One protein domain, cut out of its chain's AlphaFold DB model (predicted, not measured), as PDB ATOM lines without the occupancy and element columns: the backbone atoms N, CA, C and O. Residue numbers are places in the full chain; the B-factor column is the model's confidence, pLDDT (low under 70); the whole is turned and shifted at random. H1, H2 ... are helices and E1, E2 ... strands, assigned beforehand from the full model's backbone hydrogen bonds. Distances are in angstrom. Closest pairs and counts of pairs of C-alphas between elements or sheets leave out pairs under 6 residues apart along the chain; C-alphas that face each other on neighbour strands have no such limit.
ATOM      1  N   ILE A  86      17.217  33.988  35.816       98.38
ATOM      2  CA  ILE A  86      17.039  34.800  34.618       98.38
ATOM      3  C   ILE A  86      16.670  33.831  33.505       98.38
ATOM      4  O   ILE A  86      17.498  33.024  33.085       98.38
ATOM      5  N   ASP A  87      15.423  33.896  33.059       98.38
ATOM      6  CA  ASP A  87      14.981  33.126  31.909       98.38
ATOM      7  C   ASP A  87      15.355  33.891  30.638       98.38
ATOM      8  O   ASP A  87      14.756  34.917  30.302       98.38
ATOM      9  N   ALA A  88      16.420  33.421  29.989       97.31
ATOM     10  CA  ALA A  88      17.048  34.089  28.857       97.31
ATOM     11  C   ALA A  88      16.238  33.989  27.558       97.31
ATOM     12  O   ALA A  88      16.568  34.684  26.601       97.31
ATOM     13  N   HIS A  89      15.205  33.143  27.506       98.31
ATOM     14  CA  HIS A  89      14.442  32.930  26.287       98.31
ATOM     15  C   HIS A  89      12.972  32.638  26.590       98.31
ATOM     16  O   HIS A  89      12.571  31.498  26.818       98.31
ATOM     17  N   THR A  90      12.150  33.686  26.555       97.88
ATOM     18  CA  THR A  90      10.713  33.585  26.810       97.88
ATOM     19  C   THR A  90       9.891  34.218  25.695       97.88
ATOM     20  O   THR A  90      10.358  35.099  24.973       97.88
ATOM     21  N   HIS A  91       8.631  33.794  25.638       97.19
ATOM     22  CA  HIS A  91       7.543  34.457  24.916       97.19
ATOM     23  C   HIS A  91       6.490  34.971  25.910       97.19
ATOM     24  O   HIS A  91       5.281  34.882  25.687       97.19
ATOM     25  N   ALA A  92       6.952  35.453  27.073       96.62
ATOM     26  CA  ALA A  92       6.097  35.940  28.157       96.62
ATOM     27  C   ALA A  92       5.392  37.267  27.816       96.62
ATOM     28  O   ALA A  92       4.537  37.724  28.575       96.62
ATOM     29  N   ASP A  93       5.714  37.876  26.669       93.12
ATOM     30  CA  ASP A  93       5.157  39.121  26.135       93.12
ATOM     31  C   ASP A  93       3.626  39.158  26.234       93.12
ATOM     32  O   ASP A  93       3.046  40.151  26.678       93.12
ATOM     33  N   VAL A  94       2.968  38.053  25.864       92.00
ATOM     34  CA  VAL A  94       1.501  37.932  25.843       92.00
ATOM     35  C   VAL A  94       0.899  38.133  27.233       92.00
ATOM     36  O   VAL A  94      -0.108  38.834  27.385       92.00
ATOM     37  N   ASP A  95       1.515  37.537  28.251       95.62
ATOM     38  CA  ASP A  95       1.034  37.607  29.627       95.62
ATOM     39  C   ASP A  95       1.451  38.922  30.292       95.62
ATOM     40  O   ASP A  95       0.617  39.575  30.925       95.62
ATOM     41  N   LEU A  96       2.691  39.371  30.076       96.25
ATOM     42  CA  LEU A  96       3.241  40.620  30.616       96.25
ATOM     43  C   LEU A  96       2.519  41.868  30.086       96.25
ATOM     44  O   LEU A  96       2.305  42.822  30.836       96.25
ATOM     45  N   HIS A  97       2.071  41.857  28.828       94.12
ATOM     46  CA  HIS A  97       1.267  42.932  28.237       94.12
ATOM     47  C   HIS A  97      -0.249  42.710  28.352       94.12
ATOM     48  O   HIS A  97      -1.038  43.497  27.817       94.12
ATOM     49  N   SER A  98      -0.689  41.665  29.057       95.44
ATOM     50  CA  SER A  98      -2.107  41.353  29.185       95.44
ATOM     51  C   SER A  98      -2.879  42.452  29.913       95.44
ATOM     52  O   SER A  98      -2.411  43.041  30.891       95.44
ATOM     53  N   LYS A  99      -4.130  42.686  29.505       94.44
ATOM     54  CA  LYS A  99      -5.057  43.538  30.266       94.44
ATOM     55  C   LYS A  99      -5.470  42.894  31.591       94.44
ATOM     56  O   LYS A  99      -5.773  43.620  32.536       94.44
ATOM     57  N   ASP A 100      -5.433  41.563  31.684       96.75
ATOM     58  CA  ASP A 100      -5.731  40.828  32.913       96.75
ATOM     59  C   ASP A 100      -4.568  40.962  33.916       96.75
ATOM     60  O   ASP A 100      -3.470  40.463  33.646       96.75
ATOM     61  N   PRO A 101      -4.781  41.594  35.088       95.88
ATOM     62  CA  PRO A 101      -3.746  41.721  36.107       95.88
ATOM     63  C   PRO A 101      -3.180  40.386  36.580       95.88
ATOM     64  O   PRO A 101      -2.007  40.333  36.926       95.88
ATOM     65  N   LYS A 102      -3.974  39.308  36.588       96.19
ATOM     66  CA  LYS A 102      -3.515  37.995  37.062       96.19
ATOM     67  C   LYS A 102      -2.519  37.358  36.101       96.19
ATOM     68  O   LYS A 102      -1.594  36.695  36.558       96.19
ATOM     69  N   LYS A 103      -2.679  37.588  34.794       97.00
ATOM     70  CA  LYS A 103      -1.730  37.116  33.776       97.00
ATOM     71  C   LYS A 103      -0.399  37.854  33.866       97.00
ATOM     72  O   LYS A 103       0.647  37.218  33.879       97.00
ATOM     73  N   ARG A 104      -0.436  39.176  34.076       97.25
ATOM     74  CA  ARG A 104       0.777  40.002  34.230       97.25
ATOM     75  C   ARG A 104       1.672  39.607  35.402       97.25
ATOM     76  O   ARG A 104       2.863  39.900  35.384       97.25
ATOM     77  N   LEU A 105       1.125  38.925  36.411       96.56
ATOM     78  CA  LEU A 105       1.918  38.367  37.509       96.56
ATOM     79  C   LEU A 105       2.864  37.243  37.063       96.56
ATOM     80  O   LEU A 105       3.655  36.781  37.878       96.56
ATOM     81  N   ASN A 106       2.785  36.796  35.806       96.44
ATOM     82  CA  ASN A 106       3.715  35.852  35.199       96.44
ATOM     83  C   ASN A 106       3.925  34.589  36.059       96.44
ATOM     84  O   ASN A 106       5.036  34.077  36.202       96.44
ATOM     85  N   ILE A 107       2.834  34.125  36.685       96.75
ATOM     86  CA  ILE A 107       2.851  33.109  37.746       96.75
ATOM     87  C   ILE A 107       3.616  31.843  37.346       96.75
ATOM     88  O   ILE A 107       4.415  31.406  38.173       96.75
ATOM     89  N   PRO A 108       3.459  31.282  36.125       95.75
ATOM     90  CA  PRO A 108       4.211  30.093  35.727       95.75
ATOM     91  C   PRO A 108       5.726  30.255  35.922       95.75
ATOM     92  O   PRO A 108       6.357  29.382  36.512       95.75
ATOM     93  N   PHE A 109       6.276  31.416  35.558       97.50
ATOM     94  CA  PHE A 109       7.702  31.723  35.674       97.50
ATOM     95  C   PHE A 109       8.112  31.965  37.133       97.50
ATOM     96  O   PHE A 109       9.073  31.368  37.623       97.50
ATOM     97  N   VAL A 110       7.349  32.781  37.869       96.94
ATOM     98  CA  VAL A 110       7.648  33.096  39.280       96.94
ATOM     99  C   VAL A 110       7.665  31.830  40.138       96.94
ATOM    100  O   VAL A 110       8.542  31.667  40.986       96.94
ATOM    101  N   THR A 111       6.751  30.883  39.895       97.25
ATOM    102  CA  THR A 111       6.698  29.620  40.651       97.25
ATOM    103  C   THR A 111       7.854  28.662  40.364       97.25
ATOM    104  O   THR A 111       8.050  27.713  41.118       97.25
ATOM    105  N   GLN A 112       8.643  28.924  39.322       97.75
ATOM    106  CA  GLN A 112       9.880  28.200  39.018       97.75
ATOM    107  C   GLN A 112      11.126  28.899  39.585       97.75
ATOM    108  O   GLN A 112      12.233  28.396  39.418       97.75
ATOM    109  N   GLY A 113      10.968  30.046  40.257       97.75
ATOM    110  CA  GLY A 113      12.072  30.857  40.775       97.75
ATOM    111  C   GLY A 113      12.606  31.900  39.788       97.75
ATOM    112  O   GLY A 113      13.619  32.541  40.078       97.75
ATOM    113  N   VAL A 114      11.946  32.099  38.639       98.56
ATOM    114  CA  VAL A 114      12.313  33.147  37.679       98.56
ATOM    115  C   VAL A 114      11.948  34.513  38.247       98.56
ATOM    116  O   VAL A 114      10.826  34.749  38.689       98.56
ATOM    117  N   THR A 115      12.908  35.430  38.198       98.38
ATOM    118  CA  THR A 115      12.720  36.832  38.599       98.38
ATOM    119  C   THR A 115      12.918  37.803  37.448       98.38
ATOM    120  O   THR A 115      12.467  38.939  37.545       98.38
ATOM    121  N   THR A 116      13.555  37.374  36.357       98.75
ATOM    122  CA  THR A 116      13.763  38.187  35.156       98.75
ATOM    123  C   THR A 116      13.442  37.361  33.920       98.75
ATOM    124  O   THR A 116      13.963  36.260  33.775       98.75
ATOM    125  N   SER A 117      12.602  37.900  33.041       98.44
ATOM    126  CA  SER A 117      12.223  37.293  31.765       98.44
ATOM    127  C   SER A 117      12.792  38.121  30.619       98.44
ATOM    128  O   SER A 117      12.543  39.326  30.535       98.44
ATOM    129  N   VAL A 118      13.552  37.484  29.732       98.62
ATOM    130  CA  VAL A 118      13.985  38.093  28.472       98.62
ATOM    131  C   VAL A 118      12.912  37.836  27.418       98.62
ATOM    132  O   VAL A 118      12.540  36.683  27.187       98.62
ATOM    133  N   ILE A 119      12.404  38.903  26.803       98.44
ATOM    134  CA  ILE A 119      11.294  38.876  25.841       98.44
ATOM    135  C   ILE A 119      11.706  39.452  24.480       98.44
ATOM    136  O   ILE A 119      12.788  40.027  24.328       98.44
ATOM    137  N   GLY A 120      10.831  39.312  23.483       97.94
ATOM    138  CA  GLY A 120      11.124  39.710  22.108       97.94
ATOM    139  C   GLY A 120      12.069  38.755  21.379       97.94
ATOM    140  O   GLY A 120      12.714  39.164  20.416       97.94
ATOM    141  N   ASN A 121      12.172  37.504  21.832       98.44
ATOM    142  CA  ASN A 121      12.953  36.446  21.187       98.44
ATOM    143  C   ASN A 121      12.384  36.062  19.808       98.44
ATOM    144  O   ASN A 121      11.302  36.505  19.415       98.44
ATOM    145  N   ASP A 122      13.134  35.258  19.052       98.31
ATOM    146  CA  ASP A 122      12.763  34.753  17.716       98.31
ATOM    147  C   ASP A 122      12.436  35.860  16.700       98.31
ATOM    148  O   ASP A 122      11.721  35.667  15.712       98.31
ATOM    149  N   GLY A 123      12.963  37.060  16.935       98.19
ATOM    150  CA  GLY A 123      12.713  38.220  16.096       98.19
ATOM    151  C   GLY A 123      11.306  38.799  16.210       98.19
ATOM    152  O   GLY A 123      10.942  39.596  15.351       98.19
ATOM    153  N   PHE A 124      10.519  38.451  17.232       97.38
ATOM    154  CA  PHE A 124       9.144  38.949  17.392       97.38
ATOM    155  C   PHE A 124       9.009  40.197  18.282       97.38
ATOM    156  O   PHE A 124       7.919  40.758  18.376       97.38
ATOM    157  N   GLY A 125      10.095  40.670  18.904       95.88
ATOM    158  CA  GLY A 125      10.085  41.888  19.724       95.88
ATOM    159  C   GLY A 125       9.768  43.161  18.930       95.88
ATOM    160  O   GLY A 125      10.281  43.367  17.830       95.88
ATOM    161  N   GLY A 126       8.946  44.054  19.488       96.94
ATOM    162  CA  GLY A 126       8.691  45.366  18.882       96.94
ATOM    163  C   GLY A 126       9.924  46.278  18.925       96.94
ATOM    164  O   GLY A 126      10.732  46.177  19.847       96.94
ATOM    165  N   PHE A 127      10.055  47.196  17.963       97.00
ATOM    166  CA  PHE A 127      11.186  48.137  17.899       97.00
ATOM    167  C   PHE A 127      10.972  49.457  18.663       97.00
ATOM    168  O   PHE A 127      11.934  50.186  18.867       97.00
ATOM    169  N   ASP A 128       9.753  49.748  19.131       97.94
ATOM    170  CA  ASP A 128       9.489  50.843  20.082       97.94
ATOM    171  C   ASP A 128       9.617  50.306  21.518       97.94
ATOM    172  O   ASP A 128       8.662  49.817  22.141       97.94
ATOM    173  N   ILE A 129      10.851  50.281  22.010       98.50
ATOM    174  CA  ILE A 129      11.226  49.733  23.316       98.50
ATOM    175  C   ILE A 129      10.772  50.678  24.425       98.50
ATOM    176  O   ILE A 129      10.292  50.218  25.465       98.50
ATOM    177  N   ALA A 130      10.844  51.990  24.199       98.31
ATOM    178  CA  ALA A 130      10.387  52.991  25.154       98.31
ATOM    179  C   ALA A 130       8.887  52.844  25.453       98.31
ATOM    180  O   ALA A 130       8.498  52.787  26.627       98.31
ATOM    181  N   ALA A 131       8.039  52.703  24.430       97.44
ATOM    182  CA  ALA A 131       6.605  52.503  24.624       97.44
ATOM    183  C   ALA A 131       6.287  51.142  25.260       97.44
ATOM    184  O   ALA A 131       5.360  51.031  26.071       97.44
ATOM    185  N   GLN A 132       7.039  50.085  24.936       96.75
ATOM    186  CA  GLN A 132       6.906  48.787  25.611       96.75
ATOM    187  C   GLN A 132       7.252  48.895  27.102       96.75
ATOM    188  O   GLN A 132       6.437  48.509  27.945       96.75
ATOM    189  N   ALA A 133       8.386  49.510  27.440       97.25
ATOM    190  CA  ALA A 133       8.809  49.737  28.817       97.25
ATOM    191  C   ALA A 133       7.806  50.602  29.593       97.25
ATOM    192  O   ALA A 133       7.498  50.309  30.749       97.25
ATOM    193  N   GLN A 134       7.258  51.651  28.972       97.00
ATOM    194  CA  GLN A 134       6.236  52.490  29.595       97.00
ATOM    195  C   GLN A 134       4.975  51.683  29.925       97.00
ATOM    196  O   GLN A 134       4.454  51.800  31.033       97.00
ATOM    197  N   ARG A 135       4.506  50.833  29.003       94.69
ATOM    198  CA  ARG A 135       3.340  49.966  29.237       94.69
ATOM    199  C   ARG A 135       3.576  48.975  30.374       94.69
ATOM    200  O   ARG A 135       2.687  48.801  31.200       94.69
ATOM    201  N   LEU A 136       4.764  48.373  30.445       96.06
ATOM    202  CA  LEU A 136       5.137  47.450  31.523       96.06
ATOM    203  C   LEU A 136       5.246  48.153  32.880       96.06
ATOM    204  O   LEU A 136       4.863  47.583  33.891       96.06
ATOM    205  N   ARG A 137       5.715  49.407  32.917       96.12
ATOM    206  CA  ARG A 137       5.799  50.206  34.155       96.12
ATOM    207  C   ARG A 137       4.451  50.758  34.618       96.12
ATOM    208  O   ARG A 137       4.306  51.089  35.791       96.12
ATOM    209  N   ALA A 138       3.474  50.879  33.721       96.06
ATOM    210  CA  ALA A 138       2.165  51.453  34.032       96.06
ATOM    211  C   ALA A 138       1.293  50.554  34.930       96.06
ATOM    212  O   ALA A 138       0.297  51.024  35.480       96.06
ATOM    213  N   ALA A 139       1.639  49.273  35.081       92.19
ATOM    214  CA  ALA A 139       0.933  48.344  35.950       92.19
ATOM    215  C   ALA A 139       1.900  47.331  36.583       92.19
ATOM    216  O   ALA A 139       2.941  47.045  36.002       92.19
ATOM    217  N   PRO A 140       1.558  46.732  37.738       94.38
ATOM    218  CA  PRO A 140       2.375  45.674  38.320       94.38
ATOM    219  C   PRO A 140       2.515  44.465  37.384       94.38
ATOM    220  O   PRO A 140       1.524  44.017  36.791       94.38
ATOM    221  N   ILE A 141       3.736  43.934  37.322       97.06
ATOM    222  CA  ILE A 141       4.124  42.695  36.640       97.06
ATOM    223  C   ILE A 141       4.913  41.805  37.610       97.06
ATOM    224  O   ILE A 141       5.459  42.299  38.597       97.06
ATOM    225  N   GLY A 142       4.934  40.493  37.367       96.25
ATOM    226  CA  GLY A 142       5.524  39.526  38.302       96.25
ATOM    227  C   GLY A 142       7.029  39.300  38.172       96.25
ATOM    228  O   GLY A 142       7.657  38.869  39.134       96.25
ATOM    229  N   THR A 143       7.608  39.593  37.010       97.94
ATOM    230  CA  THR A 143       9.046  39.462  36.753       97.94
ATOM    231  C   THR A 143       9.615  40.772  36.223       97.94
ATOM    232  O   THR A 143       8.908  41.577  35.613       97.94
ATOM    233  N   ASN A 144      10.909  40.989  36.443       98.38
ATOM    234  CA  ASN A 144      11.663  41.982  35.688       98.38
ATOM    235  C   ASN A 144      11.670  41.591  34.208       98.38
ATOM    236  O   ASN A 144      11.569  40.410  33.869       98.38
ATOM    237  N   VAL A 145      11.842  42.578  33.332       98.31
ATOM    238  CA  VAL A 145      11.820  42.364  31.885       98.31
ATOM    239  C   VAL A 145      13.059  42.972  31.250       98.31
ATOM    240  O   VAL A 145      13.397  44.125  31.525       98.31
ATOM    241  N   ALA A 146      13.699  42.205  30.375       98.31
ATOM    242  CA  ALA A 146      14.682  42.700  29.422       98.31
ATOM    243  C   ALA A 146      14.210  42.359  28.002       98.31
ATOM    244  O   ALA A 146      13.569  41.331  27.799       98.31
ATOM    245  N   MET A 147      14.462  43.237  27.031       98.56
ATOM    246  CA  MET A 147      13.822  43.167  25.712       98.56
ATOM    247  C   MET A 147      14.858  43.144  24.595       98.56
ATOM    248  O   MET A 147      15.813  43.921  24.628       98.56
ATOM    249  N   TYR A 148      14.635  42.314  23.582       98.81
ATOM    250  CA  TYR A 148      15.276  42.462  22.278       98.81
ATOM    251  C   TYR A 148      14.429  43.327  21.344       98.81
ATOM    252  O   TYR A 148      13.200  43.320  21.422       98.81
ATOM    253  N   VAL A 149      15.087  44.013  20.406       98.81
ATOM    254  CA  VAL A 149      14.408  44.443  19.181       98.81
ATOM    255  C   VAL A 149      14.322  43.259  18.229       98.81
ATOM    256  O   VAL A 149      15.327  42.605  17.953       98.81
ATOM    257  N   GLY A 150      13.120  42.969  17.737       98.56
ATOM    258  CA  GLY A 150      12.871  41.851  16.842       98.56
ATOM    259  C   GLY A 150      13.047  42.226  15.376       98.56
ATOM    260  O   GLY A 150      12.505  43.223  14.894       98.56
ATOM    261  N   PHE A 151      13.770  41.386  14.639       98.81
ATOM    262  CA  PHE A 151      13.947  41.543  13.198       98.81
ATOM    263  C   PHE A 151      12.630  41.490  12.409       98.81
ATOM    264  O   PHE A 151      12.475  42.229  11.439       98.81
ATOM    265  N   GLY A 152      11.666  40.668  12.833       98.50
ATOM    266  CA  GLY A 152      10.357  40.528  12.195       98.50
ATOM    267  C   GLY A 152       9.613  41.860  12.078       98.50
ATOM    268  O   GLY A 152       9.418  42.321  10.953       98.50
ATOM    269  N   PRO A 153       9.241  42.522  13.191       98.56
ATOM    270  CA  PRO A 153       8.584  43.828  13.151       98.56
ATOM    271  C   PRO A 153       9.373  44.902  12.391       98.56
ATOM    272  O   PRO A 153       8.773  45.656  11.630       98.56
ATOM    273  N   VAL A 154      10.706  44.940  12.531       98.69
ATOM    274  CA  VAL A 154      11.567  45.873  11.775       98.69
ATOM    275  C   VAL A 154      11.439  45.651  10.266       98.69
ATOM    276  O   VAL A 154      11.327  46.607   9.501       98.69
ATOM    277  N   ARG A 155      11.437  44.391   9.822       98.38
ATOM    278  CA  ARG A 155      11.312  44.037   8.406       98.38
ATOM    279  C   ARG A 155       9.891  44.270   7.884       98.38
ATOM    280  O   ARG A 155       9.722  44.789   6.784       98.38
ATOM    281  N   ILE A 156       8.869  43.924   8.663       98.50
ATOM    282  CA  ILE A 156       7.455  44.105   8.294       98.50
ATOM    283  C   ILE A 156       7.123  45.583   8.081       98.50
ATOM    284  O   ILE A 156       6.409  45.908   7.136       98.50
ATOM    285  N   ASP A 157       7.671  46.483   8.896       98.44
ATOM    286  CA  ASP A 157       7.442  47.925   8.761       98.44
ATOM    287  C   ASP A 157       7.813  48.462   7.365       98.44
ATOM    288  O   ASP A 157       7.124  49.324   6.823       98.44
ATOM    289  N   GLN A 158       8.859  47.909   6.739       98.12
ATOM    290  CA  GLN A 158       9.349  48.377   5.438       98.12
ATOM    291  C   GLN A 158       8.913  47.521   4.246       98.12
ATOM    292  O   GLN A 158       8.795  48.042   3.134       98.12
ATOM    293  N   LEU A 159       8.698  46.219   4.444       97.75
ATOM    294  CA  LEU A 159       8.430  45.269   3.358       97.75
ATOM    295  C   LEU A 159       7.078  44.558   3.480       97.75
ATOM    296  O   LEU A 159       6.699  43.816   2.570       97.75
ATOM    297  N   GLY A 160       6.357  44.738   4.585       97.31
ATOM    298  CA  GLY A 160       5.242  43.871   4.950       97.31
ATOM    299  C   GLY A 160       5.669  42.400   4.972       97.31
ATOM    300  O   GLY A 160       6.792  42.051   5.340       97.31
ATOM    301  N   GLU A 161       4.784  41.536   4.488       95.88
ATOM    302  CA  GLU A 161       5.017  40.090   4.373       95.88
ATOM    303  C   GLU A 161       5.720  39.691   3.059       95.88
ATOM    304  O   GLU A 161       5.744  38.520   2.679       95.88
ATOM    305  N   ALA A 162       6.274  40.650   2.308       94.69
ATOM    306  CA  ALA A 162       6.812  40.375   0.982       94.69
ATOM    307  C   ALA A 162       8.118  39.560   1.026       94.69
ATOM    308  O   ALA A 162       9.078  39.885   1.743       94.69
ATOM    309  N   ASN A 163       8.188  38.541   0.163       96.81
ATOM    310  CA  ASN A 163       9.413  37.806  -0.151       96.81
ATOM    311  C   ASN A 163      10.258  38.584  -1.171       96.81
ATOM    312  O   ASN A 163      10.323  38.248  -2.352       96.81
ATOM    313  N   GLN A 164      10.856  39.678  -0.709       95.31
ATOM    314  CA  GLN A 164      11.734  40.532  -1.501       95.31
ATOM    315  C   GLN A 164      12.857  41.099  -0.624       95.31
ATOM    316  O   GLN A 164      12.721  41.178   0.596       95.31
ATOM    317  N   ALA A 165      13.962  41.510  -1.243       97.25
ATOM    318  CA  ALA A 165      15.019  42.231  -0.539       97.25
ATOM    319  C   ALA A 165      14.613  43.702  -0.310       97.25
ATOM    320  O   ALA A 165      13.918  44.271  -1.160       97.25
ATOM    321  N   PRO A 166      15.051  44.341   0.791       98.06
ATOM    322  CA  PRO A 166      14.848  45.771   0.978       98.06
ATOM    323  C   PRO A 166      15.616  46.560  -0.081       98.06
ATOM    324  O   PRO A 166      16.747  46.230  -0.443       98.06
ATOM    325  N   THR A 167      15.024  47.656  -0.547       98.50
ATOM    326  CA  THR A 167      15.790  48.695  -1.243       98.50
ATOM    327  C   THR A 167      16.807  49.329  -0.285       98.50
ATOM    328  O   THR A 167      16.612  49.281   0.933       98.50
ATOM    329  N   PRO A 168      17.863  49.994  -0.791       98.44
ATOM    330  CA  PRO A 168      18.816  50.693   0.073       98.44
ATOM    331  C   PRO A 168      18.149  51.685   1.036       98.44
ATOM    332  O   PRO A 168      18.513  51.741   2.203       98.44
ATOM    333  N   ALA A 169      17.126  52.414   0.580       98.62
ATOM    334  CA  ALA A 169      16.390  53.354   1.426       98.62
ATOM    335  C   ALA A 169      15.607  52.646   2.547       98.62
ATOM    336  O   ALA A 169      15.661  53.079   3.694       98.62
ATOM    337  N   GLN A 170      14.931  51.533   2.237       98.75
ATOM    338  CA  GLN A 170      14.226  50.723   3.239       98.75
ATOM    339  C   GLN A 170      15.193  50.133   4.271       98.75
ATOM    340  O   GLN A 170      14.906  50.167   5.465       98.75
ATOM    341  N   LEU A 171      16.358  49.642   3.833       98.81
ATOM    342  CA  LEU A 171      17.369  49.102   4.741       98.81
ATOM    343  C   LEU A 171      17.881  50.168   5.721       98.81
ATOM    344  O   LEU A 171      18.072  49.867   6.897       98.81
ATOM    345  N   GLU A 172      18.067  51.413   5.281       98.81
ATOM    346  CA  GLU A 172      18.465  52.501   6.183       98.81
ATOM    347  C   GLU A 172      17.378  52.839   7.216       98.81
ATOM    348  O   GLU A 172      17.703  53.103   8.374       98.81
ATOM    349  N   VAL A 173      16.091  52.738   6.862       98.81
ATOM    350  CA  VAL A 173      14.996  52.871   7.844       98.81
ATOM    351  C   VAL A 173      15.006  51.710   8.843       98.81
ATOM    352  O   VAL A 173      14.916  51.931  10.047       98.81
ATOM    353  N   MET A 174      15.215  50.473   8.380       98.88
ATOM    354  CA  MET A 174      15.349  49.309   9.267       98.88
ATOM    355  C   MET A 174      16.528  49.467  10.241       98.88
ATOM    356  O   MET A 174      16.394  49.198  11.435       98.88
ATOM    357  N   LYS A 175      17.678  49.961   9.761       98.94
ATOM    358  CA  LYS A 175      18.838  50.295  10.606       98.94
ATOM    359  C   LYS A 175      18.503  51.379  11.628       98.94
ATOM    360  O   LYS A 175      18.970  51.297  12.764       98.94
ATOM    361  N   HIS A 176      17.711  52.382  11.246       98.88
ATOM    362  CA  HIS A 176      17.265  53.426  12.161       98.88
ATOM    363  C   HIS A 176      16.416  52.855  13.302       98.88
ATOM    364  O   HIS A 176      16.728  53.134  14.457       98.88
ATOM    365  N   HIS A 177      15.444  51.985  13.005       98.88
ATOM    366  CA  HIS A 177      14.620  51.317  14.023       98.88
ATOM    367  C   HIS A 177      15.458  50.517  15.018       98.88
ATOM    368  O   HIS A 177      15.287  50.662  16.226       98.88
ATOM    369  N   VAL A 178      16.422  49.728  14.531       98.94
ATOM    370  CA  VAL A 178      17.344  48.991  15.412       98.94
ATOM    371  C   VAL A 178      18.165  49.958  16.265       98.94
ATOM    372  O   VAL A 178      18.299  49.755  17.468       98.94
ATOM    373  N   SER A 179      18.689  51.040  15.682       98.88
ATOM    374  CA  SER A 179      19.460  52.034  16.436       98.88
ATOM    375  C   SER A 179      18.624  52.726  17.510       98.88
ATOM    376  O   SER A 179      19.129  52.950  18.606       98.88
ATOM    377  N   GLN A 180      17.377  53.085  17.202       98.81
ATOM    378  CA  GLN A 180      16.455  53.695  18.153       98.81
ATOM    379  C   GLN A 180      16.174  52.731  19.307       98.81
ATOM    380  O   GLN A 180      16.378  53.094  20.463       98.81
ATOM    381  N   ALA A 181      15.801  51.489  19.000       98.88
ATOM    382  CA  ALA A 181      15.498  50.476  20.001       98.88
ATOM    383  C   ALA A 181      16.677  50.220  20.959       98.88
ATOM    384  O   ALA A 181      16.490  50.099  22.170       98.88
ATOM    385  N   MET A 182      17.907  50.192  20.435       98.81
ATOM    386  CA  MET A 182      19.113  50.081  21.261       98.81
ATOM    387  C   MET A 182      19.298  51.295  22.182       98.81
ATOM    388  O   MET A 182      19.545  51.115  23.372       98.81
ATOM    389  N   CYS A 183      19.119  52.522  21.674       98.69
ATOM    390  CA  CYS A 183      19.162  53.741  22.496       98.69
ATOM    391  C   CYS A 183      18.086  53.755  23.597       98.69
ATOM    392  O   CYS A 183      18.289  54.342  24.657       98.69
ATOM    393  N   GLU A 184      16.943  53.118  23.350       98.69
ATOM    394  CA  GLU A 184      15.827  53.001  24.293       98.69
ATOM    395  C   GLU A 184      16.012  51.882  25.333       98.69
ATOM    396  O   GLU A 184      15.237  51.800  26.291       98.69
ATOM    397  N   GLY A 185      17.051  51.051  25.188       98.31
ATOM    398  CA  GLY A 185      17.447  50.043  26.172       98.31
ATOM    399  C   GLY A 185      17.215  48.589  25.760       98.31
ATOM    400  O   GLY A 185      17.153  47.730  26.642       98.31
ATOM    401  N   ALA A 186      17.078  48.282  24.464       98.69
ATOM    402  CA  ALA A 186      17.124  46.893  24.005       98.69
ATOM    403  C   ALA A 186      18.472  46.237  24.348       98.69
ATOM    404  O   ALA A 186      19.529  46.857  24.247       98.69
ATOM    405  N   LEU A 187      18.441  44.945  24.683       98.50
ATOM    406  CA  LEU A 187      19.638  44.123  24.884       98.50
ATOM    407  C   LEU A 187      20.435  43.918  23.588       98.50
ATOM    408  O   LEU A 187      21.638  43.661  23.619       98.50
ATOM    409  N   GLY A 188      19.757  43.960  22.446       98.69
ATOM    410  CA  GLY A 188      20.308  43.518  21.177       98.69
ATOM    411  C   GLY A 188      19.234  43.272  20.126       98.69
ATOM    412  O   GLY A 188      18.057  43.570  20.343       98.69
ATOM    413  N   LEU A 189      19.656  42.689  19.007       98.88
ATOM    414  CA  LEU A 189      18.788  42.262  17.912       98.88
ATOM    415  C   LEU A 189      18.502  40.764  18.037       98.88
ATOM    416  O   LEU A 189      19.445  39.976  18.096       98.88
ATOM    417  N   SER A 190      17.229  40.374  18.008       98.88
ATOM    418  CA  SER A 190      16.822  38.973  17.878       98.88
ATOM    419  C   SER A 190      16.305  38.673  16.467       98.88
ATOM    420  O   SER A 190      15.759  39.544  15.778       98.88
ATOM    421  N   THR A 191      16.451  37.426  16.025       98.88
ATOM    422  CA  THR A 191      15.915  36.934  14.746       98.88
ATOM    423  C   THR A 191      15.241  35.577  14.902       98.88
ATOM    424  O   THR A 191      15.608  34.782  15.761       98.88
ATOM    425  N   GLY A 192      14.280  35.299  14.029       98.44
ATOM    426  CA  GLY A 192      13.661  33.992  13.843       98.44
ATOM    427  C   GLY A 192      13.724  33.606  12.382       98.44
ATOM    428  O   GLY A 192      12.719  33.639  11.677       98.44
ATOM    429  N   LEU A 193      14.924  33.264  11.910       98.31
ATOM    430  CA  LEU A 193      15.222  33.071  10.485       98.31
ATOM    431  C   LEU A 193      14.540  31.841   9.876       98.31
ATOM    432  O   LEU A 193      14.588  31.661   8.661       98.31
ATOM    433  N   PHE A 194      13.903  31.008  10.695       97.31
ATOM    434  CA  PHE A 194      13.025  29.930  10.254       97.31
ATOM    435  C   PHE A 194      11.635  30.440   9.822       97.31
ATOM    436  O   PHE A 194      11.036  29.914   8.879       97.31
ATOM    437  N   TYR A 195      11.127  31.498  10.460       97.38
ATOM    438  CA  TYR A 195       9.751  31.967  10.301       97.38
ATOM    439  C   TYR A 195       9.599  32.996   9.173       97.38
ATOM    440  O   TYR A 195      10.425  33.900   9.040       97.38
ATOM    441  N   PRO A 196       8.519  32.944   8.377       96.38
ATOM    442  CA  PRO A 196       8.120  34.077   7.551       96.38
ATOM    443  C   PRO A 196       7.756  35.312   8.399       96.38
ATOM    444  O   PRO A 196       7.273  35.154   9.521       96.38
ATOM    445  N   PRO A 197       7.981  36.536   7.889       96.56
ATOM    446  CA  PRO A 197       8.677  36.849   6.639       96.56
ATOM    447  C   PRO A 197      10.202  36.977   6.830       96.56
ATOM    448  O   PRO A 197      10.920  37.388   5.918       96.56
ATOM    449  N   GLN A 198      10.720  36.645   8.017       98.25
ATOM    450  CA  GLN A 198      12.138  36.761   8.367       98.25
ATOM    451  C   GLN A 198      13.012  35.808   7.542       98.25
ATOM    452  O   GLN A 198      14.116  36.170   7.134       98.25
ATOM    453  N   ASN A 199      12.508  34.613   7.234       97.38
ATOM    454  CA  ASN A 199      13.212  33.596   6.455       97.38
ATOM    455  C   ASN A 199      13.455  33.979   4.982       97.38
ATOM    456  O   ASN A 199      14.302  33.368   4.330       97.38
ATOM    457  N   TYR A 200      12.779  35.016   4.474       97.38
ATOM    458  CA  TYR A 200      13.027  35.593   3.148       97.38
ATOM    459  C   TYR A 200      14.318  36.417   3.087       97.38
ATOM    460  O   TYR A 200      14.858  36.649   2.002       97.38
ATOM    461  N   SER A 201      14.824  36.853   4.243       97.88
ATOM    462  CA  SER A 201      16.052  37.640   4.338       97.88
ATOM    463  C   SER A 201      17.284  36.853   3.895       97.88
ATOM    464  O   SER A 201      17.396  35.633   4.089       97.88
ATOM    465  N   LYS A 202      18.244  37.583   3.328       97.56
ATOM    466  CA  LYS A 202      19.612  37.098   3.114       97.56
ATOM    467  C   LYS A 202      20.461  37.381   4.349       97.56
ATOM    468  O   LYS A 202      20.183  38.325   5.085       97.56
ATOM    469  N   THR A 203      21.520  36.602   4.552       98.56
ATOM    470  CA  THR A 203      22.448  36.792   5.677       98.56
ATOM    471  C   THR A 203      23.014  38.214   5.707       98.56
ATOM    472  O   THR A 203      23.152  38.801   6.774       98.56
ATOM    473  N   GLU A 204      23.284  38.806   4.543       98.62
ATOM    474  CA  GLU A 204      23.829  40.160   4.404       98.62
ATOM    475  C   GLU A 204      22.893  41.235   4.977       98.62
ATOM    476  O   GLU A 204      23.359  42.175   5.615       98.62
ATOM    477  N   GLU A 205      21.576  41.077   4.813       98.62
ATOM    478  CA  GLU A 205      20.573  41.976   5.401       98.62
ATOM    479  C   GLU A 205      20.651  41.942   6.933       98.62
ATOM    480  O   GLU A 205      20.700  42.984   7.587       98.62
ATOM    481  N   VAL A 206      20.746  40.737   7.503       98.81
ATOM    482  CA  VAL A 206      20.852  40.530   8.952       98.81
ATOM    483  C   VAL A 206      22.177  41.070   9.494       98.81
ATOM    484  O   VAL A 206      22.182  41.739  10.526       98.81
ATOM    485  N   ILE A 207      23.293  40.858   8.783       98.94
ATOM    486  CA  ILE A 207      24.613  41.409   9.133       98.94
ATOM    487  C   ILE A 207      24.551  42.936   9.239       98.94
ATOM    488  O   ILE A 207      25.077  43.512  10.192       98.94
ATOM    489  N   GLU A 208      23.908  43.603   8.281       98.88
ATOM    490  CA  GLU A 208      23.818  45.063   8.261       98.88
ATOM    491  C   GLU A 208      23.040  45.628   9.455       98.88
ATOM    492  O   GLU A 208      23.431  46.669   9.991       98.88
ATOM    493  N   LEU A 209      21.999  44.936   9.924       98.88
ATOM    494  CA  LEU A 209      21.271  45.309  11.140       98.88
ATOM    495  C   LEU A 209      22.025  44.927  12.419       98.88
ATOM    496  O   LEU A 209      22.090  45.722  13.356       98.88
ATOM    497  N   ALA A 210      22.659  43.756  12.458       98.94
ATOM    498  CA  ALA A 210      23.475  43.322  13.589       98.94
ATOM    499  C   ALA A 210      24.657  44.279  13.832       98.94
ATOM    500  O   ALA A 210      24.960  44.610  14.977       98.94
ATOM    501  N   LYS A 211      25.263  44.829  12.768       98.94
ATOM    502  CA  LYS A 211      26.273  45.900  12.861       98.94
ATOM    503  C   LYS A 211      25.742  47.151  13.561       98.94
ATOM    504  O   LYS A 211      26.531  47.897  14.136       98.94
ATOM    505  N   VAL A 212      24.440  47.435  13.483       98.88
ATOM    506  CA  VAL A 212      23.826  48.542  14.230       98.88
ATOM    507  C   VAL A 212      23.774  48.207  15.712       98.88
ATOM    508  O   VAL A 212      24.274  49.000  16.508       98.88
ATOM    509  N   ALA A 213      23.248  47.035  16.078       98.81
ATOM    510  CA  ALA A 213      23.197  46.586  17.471       98.81
ATOM    511  C   ALA A 213      24.594  46.562  18.119       98.81
ATOM    512  O   ALA A 213      24.770  47.049  19.237       98.81
ATOM    513  N   ALA A 214      25.610  46.111  17.376       98.81
ATOM    514  CA  ALA A 214      27.002  46.075  17.819       98.81
ATOM    515  C   ALA A 214      27.553  47.455  18.219       98.81
ATOM    516  O   ALA A 214      28.249  47.576  19.225       98.81
ATOM    517  N   ARG A 215      27.218  48.521  17.472       98.62
ATOM    518  CA  ARG A 215      27.669  49.893  17.791       98.62
ATOM    519  C   ARG A 215      27.132  50.407  19.126       98.62
ATOM    520  O   ARG A 215      27.731  51.311  19.696       98.62
ATOM    521  N   HIS A 216      26.038  49.825  19.611       98.62
ATOM    522  CA  HIS A 216      25.419  50.146  20.896       98.62
ATOM    523  C   HIS A 216      25.796  49.157  22.008       98.62
ATOM    524  O   HIS A 216      25.232  49.216  23.094       98.62
ATOM    525  N   GLY A 217      26.742  48.243  21.755       98.44
ATOM    526  CA  GLY A 217      27.154  47.221  22.723       98.44
ATOM    527  C   GLY A 217      26.131  46.100  22.923       98.44
ATOM    528  O   GLY A 217      26.193  45.402  23.932       98.44
ATOM    529  N   GLY A 218      25.189  45.938  21.989       98.44
ATOM    530  CA  GLY A 218      24.185  44.882  22.039       98.44
ATOM    531  C   GLY A 218      24.716  43.509  21.640       98.44
ATOM    532  O   GLY A 218      25.844  43.361  21.163       98.44
ATOM    533  N   ILE A 219      23.858  42.504  21.792       98.62
ATOM    534  CA  ILE A 219      24.106  41.123  21.356       98.62
ATOM    535  C   ILE A 219      23.203  40.733  20.179       98.62
ATOM    536  O   ILE A 219      22.237  41.427  19.860       98.62
ATOM    537  N   TYR A 220      23.535  39.629  19.518       98.88
ATOM    538  CA  TYR A 220      22.705  39.021  18.483       98.88
ATOM    539  C   TYR A 220      22.129  37.695  18.982       98.88
ATOM    540  O   TYR A 220      22.883  36.758  19.236       98.88
ATOM    541  N   ASP A 221      20.809  37.614  19.107       98.81
ATOM    542  CA  ASP A 221      20.075  36.389  19.438       98.81
ATOM    543  C   ASP A 221      19.401  35.818  18.181       98.81
ATOM    544  O   ASP A 221      18.937  36.560  17.308       98.81
ATOM    545  N   SER A 222      19.366  34.494  18.042       98.69
ATOM    546  CA  SER A 222      18.732  33.883  16.876       98.69
ATOM    547  C   SER A 222      18.099  32.538  17.180       98.69
ATOM    548  O   SER A 222      18.790  31.587  17.557       98.69
ATOM    549  N   HIS A 223      16.806  32.436  16.879       98.69
ATOM    550  CA  HIS A 223      16.249  31.208  16.341       98.69
ATOM    551  C   HIS A 223      16.756  31.061  14.910       98.69
ATOM    552  O   HIS A 223      16.392  31.803  13.987       98.69
ATOM    553  N   ILE A 224      17.642  30.088  14.760       98.25
ATOM    554  CA  ILE A 224      18.457  29.900  13.569       98.25
ATOM    555  C   ILE A 224      17.626  29.394  12.387       98.25
ATOM    556  O   ILE A 224      16.552  28.825  12.556       98.25
ATOM    557  N   ARG A 225      18.115  29.603  11.163       97.69
ATOM    558  CA  ARG A 225      17.333  29.399   9.930       97.69
ATOM    559  C   ARG A 225      16.778  27.987   9.748       97.69
ATOM    560  O   ARG A 225      15.736  27.805   9.124       97.69
ATOM    561  N   ASP A 226      17.497  26.999  10.253       95.44
ATOM    562  CA  ASP A 226      17.158  25.588  10.161       95.44
ATOM    563  C   ASP A 226      17.764  24.840  11.353       95.44
ATOM    564  O   ASP A 226      18.975  24.898  11.568       95.44
ATOM    565  N   GLU A 227      16.927  24.134  12.110       94.81
ATOM    566  CA  GLU A 227      17.328  23.265  13.227       94.81
ATOM    567  C   GLU A 227      17.308  21.770  12.830       94.81
ATOM    568  O   GLU A 227      17.459  20.891  13.677       94.81
ATOM    569  N   SER A 228      17.097  21.468  11.544       91.50
ATOM    570  CA  SER A 228      16.994  20.126  10.959       91.50
ATOM    571  C   SER A 228      17.747  20.064   9.614       91.50
ATOM    572  O   SER A 228      18.919  20.435   9.551       91.50
ATOM    573  N   MET A 229      17.102  19.555   8.556       86.31
ATOM    574  CA  MET A 229      17.580  19.473   7.169       86.31
ATOM    575  C   MET A 229      16.536  20.021   6.171       86.31
ATOM    576  O   MET A 229      16.350  19.462   5.091       86.31
ATOM    577  N   TYR A 230      15.791  21.067   6.535       84.25
ATOM    578  CA  TYR A 230      14.738  21.629   5.678       84.25
ATOM    579  C   TYR A 230      15.280  22.507   4.543       84.25
ATOM    580  O   TYR A 230      14.661  22.603   3.484       84.25
ATOM    581  N   ASN A 231      16.404  23.176   4.778       86.75
ATOM    582  CA  ASN A 231      17.011  24.152   3.883       86.75
ATOM    583  C   ASN A 231      18.544  24.052   3.951       86.75
ATOM    584  O   ASN A 231      19.132  23.180   3.318       86.75
ATOM    585  N   ILE A 232      19.199  24.913   4.736       91.94
ATOM    586  CA  ILE A 232      20.667  24.951   4.845       91.94
ATOM    587  C   ILE A 232      21.218  23.973   5.895       91.94
ATOM    588  O   ILE A 232      22.434  23.836   6.037       91.94
ATOM    589  N   GLY A 233      20.329  23.282   6.614       93.44
ATOM    590  CA  GLY A 233      20.649  22.342   7.676       93.44
ATOM    591  C   GLY A 233      21.175  23.005   8.952       93.44
ATOM    592  O   GLY A 233      21.669  24.132   8.928       93.44
ATOM    593  N   LEU A 234      21.143  22.275  10.071       94.06
ATOM    594  CA  LEU A 234      21.639  22.762  11.368       94.06
ATOM    595  C   LEU A 234      23.068  23.313  11.281       94.06
ATOM    596  O   LEU A 234      23.343  24.403  11.777       94.06
ATOM    597  N   LYS A 235      23.984  22.598  10.614       94.62
ATOM    598  CA  LYS A 235      25.368  23.068  10.464       94.62
ATOM    599  C   LYS A 235      25.432  24.403   9.713       94.62
ATOM    600  O   LYS A 235      26.113  25.311  10.176       94.62
ATOM    601  N   GLY A 236      24.720  24.526   8.589       96.88
ATOM    602  CA  GLY A 236      24.697  25.761   7.804       96.88
ATOM    603  C   GLY A 236      24.127  26.934   8.598       96.88
ATOM    604  O   GLY A 236      24.652  28.040   8.523       96.88
ATOM    605  N   SER A 237      23.111  26.683   9.423       97.69
ATOM    606  CA  SER A 237      22.526  27.681  10.319       97.69
ATOM    607  C   SER A 237      23.485  28.141  11.420       97.69
ATOM    608  O   SER A 237      23.554  29.331  11.719       97.69
ATOM    609  N   ILE A 238      24.260  27.225  12.010       98.06
ATOM    610  CA  ILE A 238      25.299  27.580  12.989       98.06
ATOM    611  C   ILE A 238      26.424  28.378  12.319       98.06
ATOM    612  O   ILE A 238      26.846  29.403  12.858       98.06
ATOM    613  N   ASP A 239      26.864  27.967  11.125       98.44
ATOM    614  CA  ASP A 239      27.853  28.711  10.339       98.44
ATOM    615  C   ASP A 239      27.338  30.130   9.998       98.44
ATOM    616  O   ASP A 239      28.099  31.097  10.066       98.44
ATOM    617  N   GLU A 240      26.040  30.281   9.695       98.75
ATOM    618  CA  GLU A 240      25.393  31.576   9.438       98.75
ATOM    619  C   GLU A 240      25.435  32.499  10.667       98.75
ATOM    620  O   GLU A 240      25.863  33.649  10.550       98.75
ATOM    621  N   VAL A 241      25.056  32.010  11.854       98.38
ATOM    622  CA  VAL A 241      25.103  32.808  13.096       98.38
ATOM    623  C   VAL A 241      26.535  33.215  13.448       98.38
ATOM    624  O   VAL A 241      26.777  34.369  13.804       98.38
ATOM    625  N   ILE A 242      27.499  32.300  13.309       98.75
ATOM    626  CA  ILE A 242      28.920  32.583  13.549       98.75
ATOM    627  C   ILE A 242      29.418  33.668  12.586       98.75
ATOM    628  O   ILE A 242      30.058  34.629  13.020       98.75
ATOM    629  N   ARG A 243      29.079  33.566  11.293       98.81
ATOM    630  CA  ARG A 243      29.414  34.583  10.287       98.81
ATOM    631  C   ARG A 243      28.848  35.953  10.667       98.81
ATOM    632  O   ARG A 243      29.592  36.932  10.631       98.81
ATOM    633  N   ILE A 244      27.577  36.019  11.073       98.88
ATOM    634  CA  ILE A 244      26.943  37.265  11.528       98.88
ATOM    635  C   ILE A 244      27.725  37.868  12.699       98.88
ATOM    636  O   ILE A 244      28.105  39.037  12.636       98.88
ATOM    637  N   GLY A 245      28.044  37.066  13.721       98.69
ATOM    638  CA  GLY A 245      28.836  37.501  14.875       98.69
ATOM    639  C   GLY A 245      30.201  38.077  14.496       98.69
ATOM    640  O   GLY A 245      30.576  39.154  14.964       98.69
ATOM    641  N   HIS A 246      30.932  37.403  13.602       98.75
ATOM    642  CA  HIS A 246      32.244  37.857  13.134       98.75
ATOM    643  C   HIS A 246      32.176  39.155  12.322       98.75
ATOM    644  O   HIS A 246      32.959  40.075  12.573       98.75
ATOM    645  N   GLU A 247      31.265  39.243  11.351       98.88
ATOM    646  CA  GLU A 247      31.176  40.405  10.460       98.88
ATOM    647  C   GLU A 247      30.593  41.640  11.156       98.88
ATOM    648  O   GLU A 247      30.998  42.767  10.855       98.88
ATOM    649  N   ALA A 248      29.672  41.443  12.101       98.75
ATOM    650  CA  ALA A 248      29.074  42.526  12.869       98.75
ATOM    651  C   ALA A 248      29.833  42.862  14.166       98.75
ATOM    652  O   ALA A 248      29.629  43.944  14.710       98.75
ATOM    653  N   LYS A 249      30.767  42.006  14.605       98.62
ATOM    654  CA  LYS A 249      31.625  42.187  15.791       98.62
ATOM    655  C   LYS A 249      30.842  42.336  17.101       98.62
ATOM    656  O   LYS A 249      31.124  43.231  17.895       98.62
ATOM    657  N   LEU A 250      29.884  41.442  17.335       98.62
ATOM    658  CA  LEU A 250      29.105  41.373  18.576       98.62
ATOM    659  C   LEU A 250      28.952  39.931  19.082       98.62
ATOM    660  O   LEU A 250      29.067  38.996  18.284       98.62
ATOM    661  N   PRO A 251      28.697  39.731  20.390       98.69
ATOM    662  CA  PRO A 251      28.395  38.413  20.933       98.69
ATOM    663  C   PRO A 251      27.143  37.823  20.284       98.69
ATOM    664  O   PRO A 251      26.175  38.540  20.025       98.69
ATOM    665  N   VAL A 252      27.158  36.509  20.070       98.31
ATOM    666  CA  VAL A 252      26.019  35.765  19.523       98.31
ATOM    667  C   VAL A 252      25.457  34.802  20.561       98.31
ATOM    668  O   VAL A 252      26.210  34.183  21.315       98.31
ATOM    669  N   HIS A 253      24.138  34.652  20.568       98.25
ATOM    670  CA  HIS A 253      23.405  33.672  21.353       98.25
ATOM    671  C   HIS A 253      22.524  32.846  20.412       98.25
ATOM    672  O   HIS A 253      21.684  33.376  19.687       98.25
ATOM    673  N   VAL A 254      22.760  31.534  20.384       98.19
ATOM    674  CA  VAL A 254      21.930  30.593  19.626       98.19
ATOM    675  C   VAL A 254      20.776  30.185  20.531       98.19
ATOM    676  O   VAL A 254      20.973  29.406  21.469       98.19
ATOM    677  N   ALA A 255      19.588  30.718  20.259       96.81
ATOM    678  CA  ALA A 255      18.398  30.407  21.029       96.81
ATOM    679  C   ALA A 255      18.095  28.907  20.960       96.81
ATOM    680  O   ALA A 255      18.237  28.286  19.903       96.81
TER     681      ALA A 255
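Overview. This is residues 86 to 255 of the 269 residues of the protein "N-acyl-D-aspartate/D-glutamate deacylase" of Variovorax sp. Sphag1AA (UniProt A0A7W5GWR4). Two lobes make this domain: the larger is a small parallel sheet, E3 E4 E5, with H7 and H8 covering one face and the helical hairpin of H5 and H6 near its E3 edge. The smaller is a two-strand parallel sheet, E1 E2, with H4 next to E2 and the short helices H1, H2 and H3, of which H2 and H3 lie farthest from the mean of the C-alphas. The printed part has 170 residues with eight named helices and five named strands, in the order H1 H2 H3 E1 H4 E2 H5 H6 E3 H7 E4 H8 E5, a mixed class of helices and strands. The whole is compact, with a radius of gyration of the C-alphas of 15.9 A and spans of 42 by 34 by 29 A.

Along the chain. Find C-alpha 93 at (5.157, 39.121, 26.135), where H1, residues 93 to 96, begins; H2, 101 to 104, and H3, 107 to 110, follow. Next come E1, 114 to 119, 13.2 A; H4, 129 to 137, 12.1 A; E2, 144 to 147, 10.3 A; and H5, 151 to 159, 11.9 A. At C-alpha 168, (18.816, 50.693, 0.073), H6 begins and runs 22.6 A to 183. Then read E3, 188 to 192, 13.7 A; H7, 203 to 215, 18.6 A; E4, 219 to 223, 13.6 A; H8, 233 to 248, 22.5 A; and E5, 252 to 254, ending at (21.930, 30.593, 19.626).

Arrangement. Look first at E3 and E4, parallel at 12 degrees, with N 191 and O 221 2.9 A apart; E4 and E5 are parallel at 21 degrees, with N 253 and O 220 at 2.8 A. E3, H7, E4 and E4, H8, E5 are strand-helix-strand units, parallel neighbours joined through a helix, with right-handed crossovers; so is E1, H4, E2. H7 and H8 lie on the same face, each at a height over the sheet of 9.3 A, and touch at the C-alphas of Lys 211 and Ala 248, 4.4 A. H6 touches H7 at Lys 175 and Leu 209, C-alphas 5.6 A apart, and H5 at Met 174 and Val 154, 5.7 A; H5 and H6 only graze the sheet. In the other sheet N 117 and O 144 are 2.8 A apart. H1 and H2 touch only at the corner, at the C-alphas of Leu 96 and Arg 104, 4.4 A; H3 and H4 are apart. In H4, H6 and H8 every O i to N i+4 pair is within hydrogen-bond range; H5 has 4 of 5, H7 8 of 9, and H1, H2 and H3 are too short for one.

Size, cuts and confidence. The C-alphas of Thr 111 and Pro 168, the two farthest apart, are 47.3 A apart. The printed part has no cut and no long link. Its mean pLDDT is 97.4, and no printed residue is under 70.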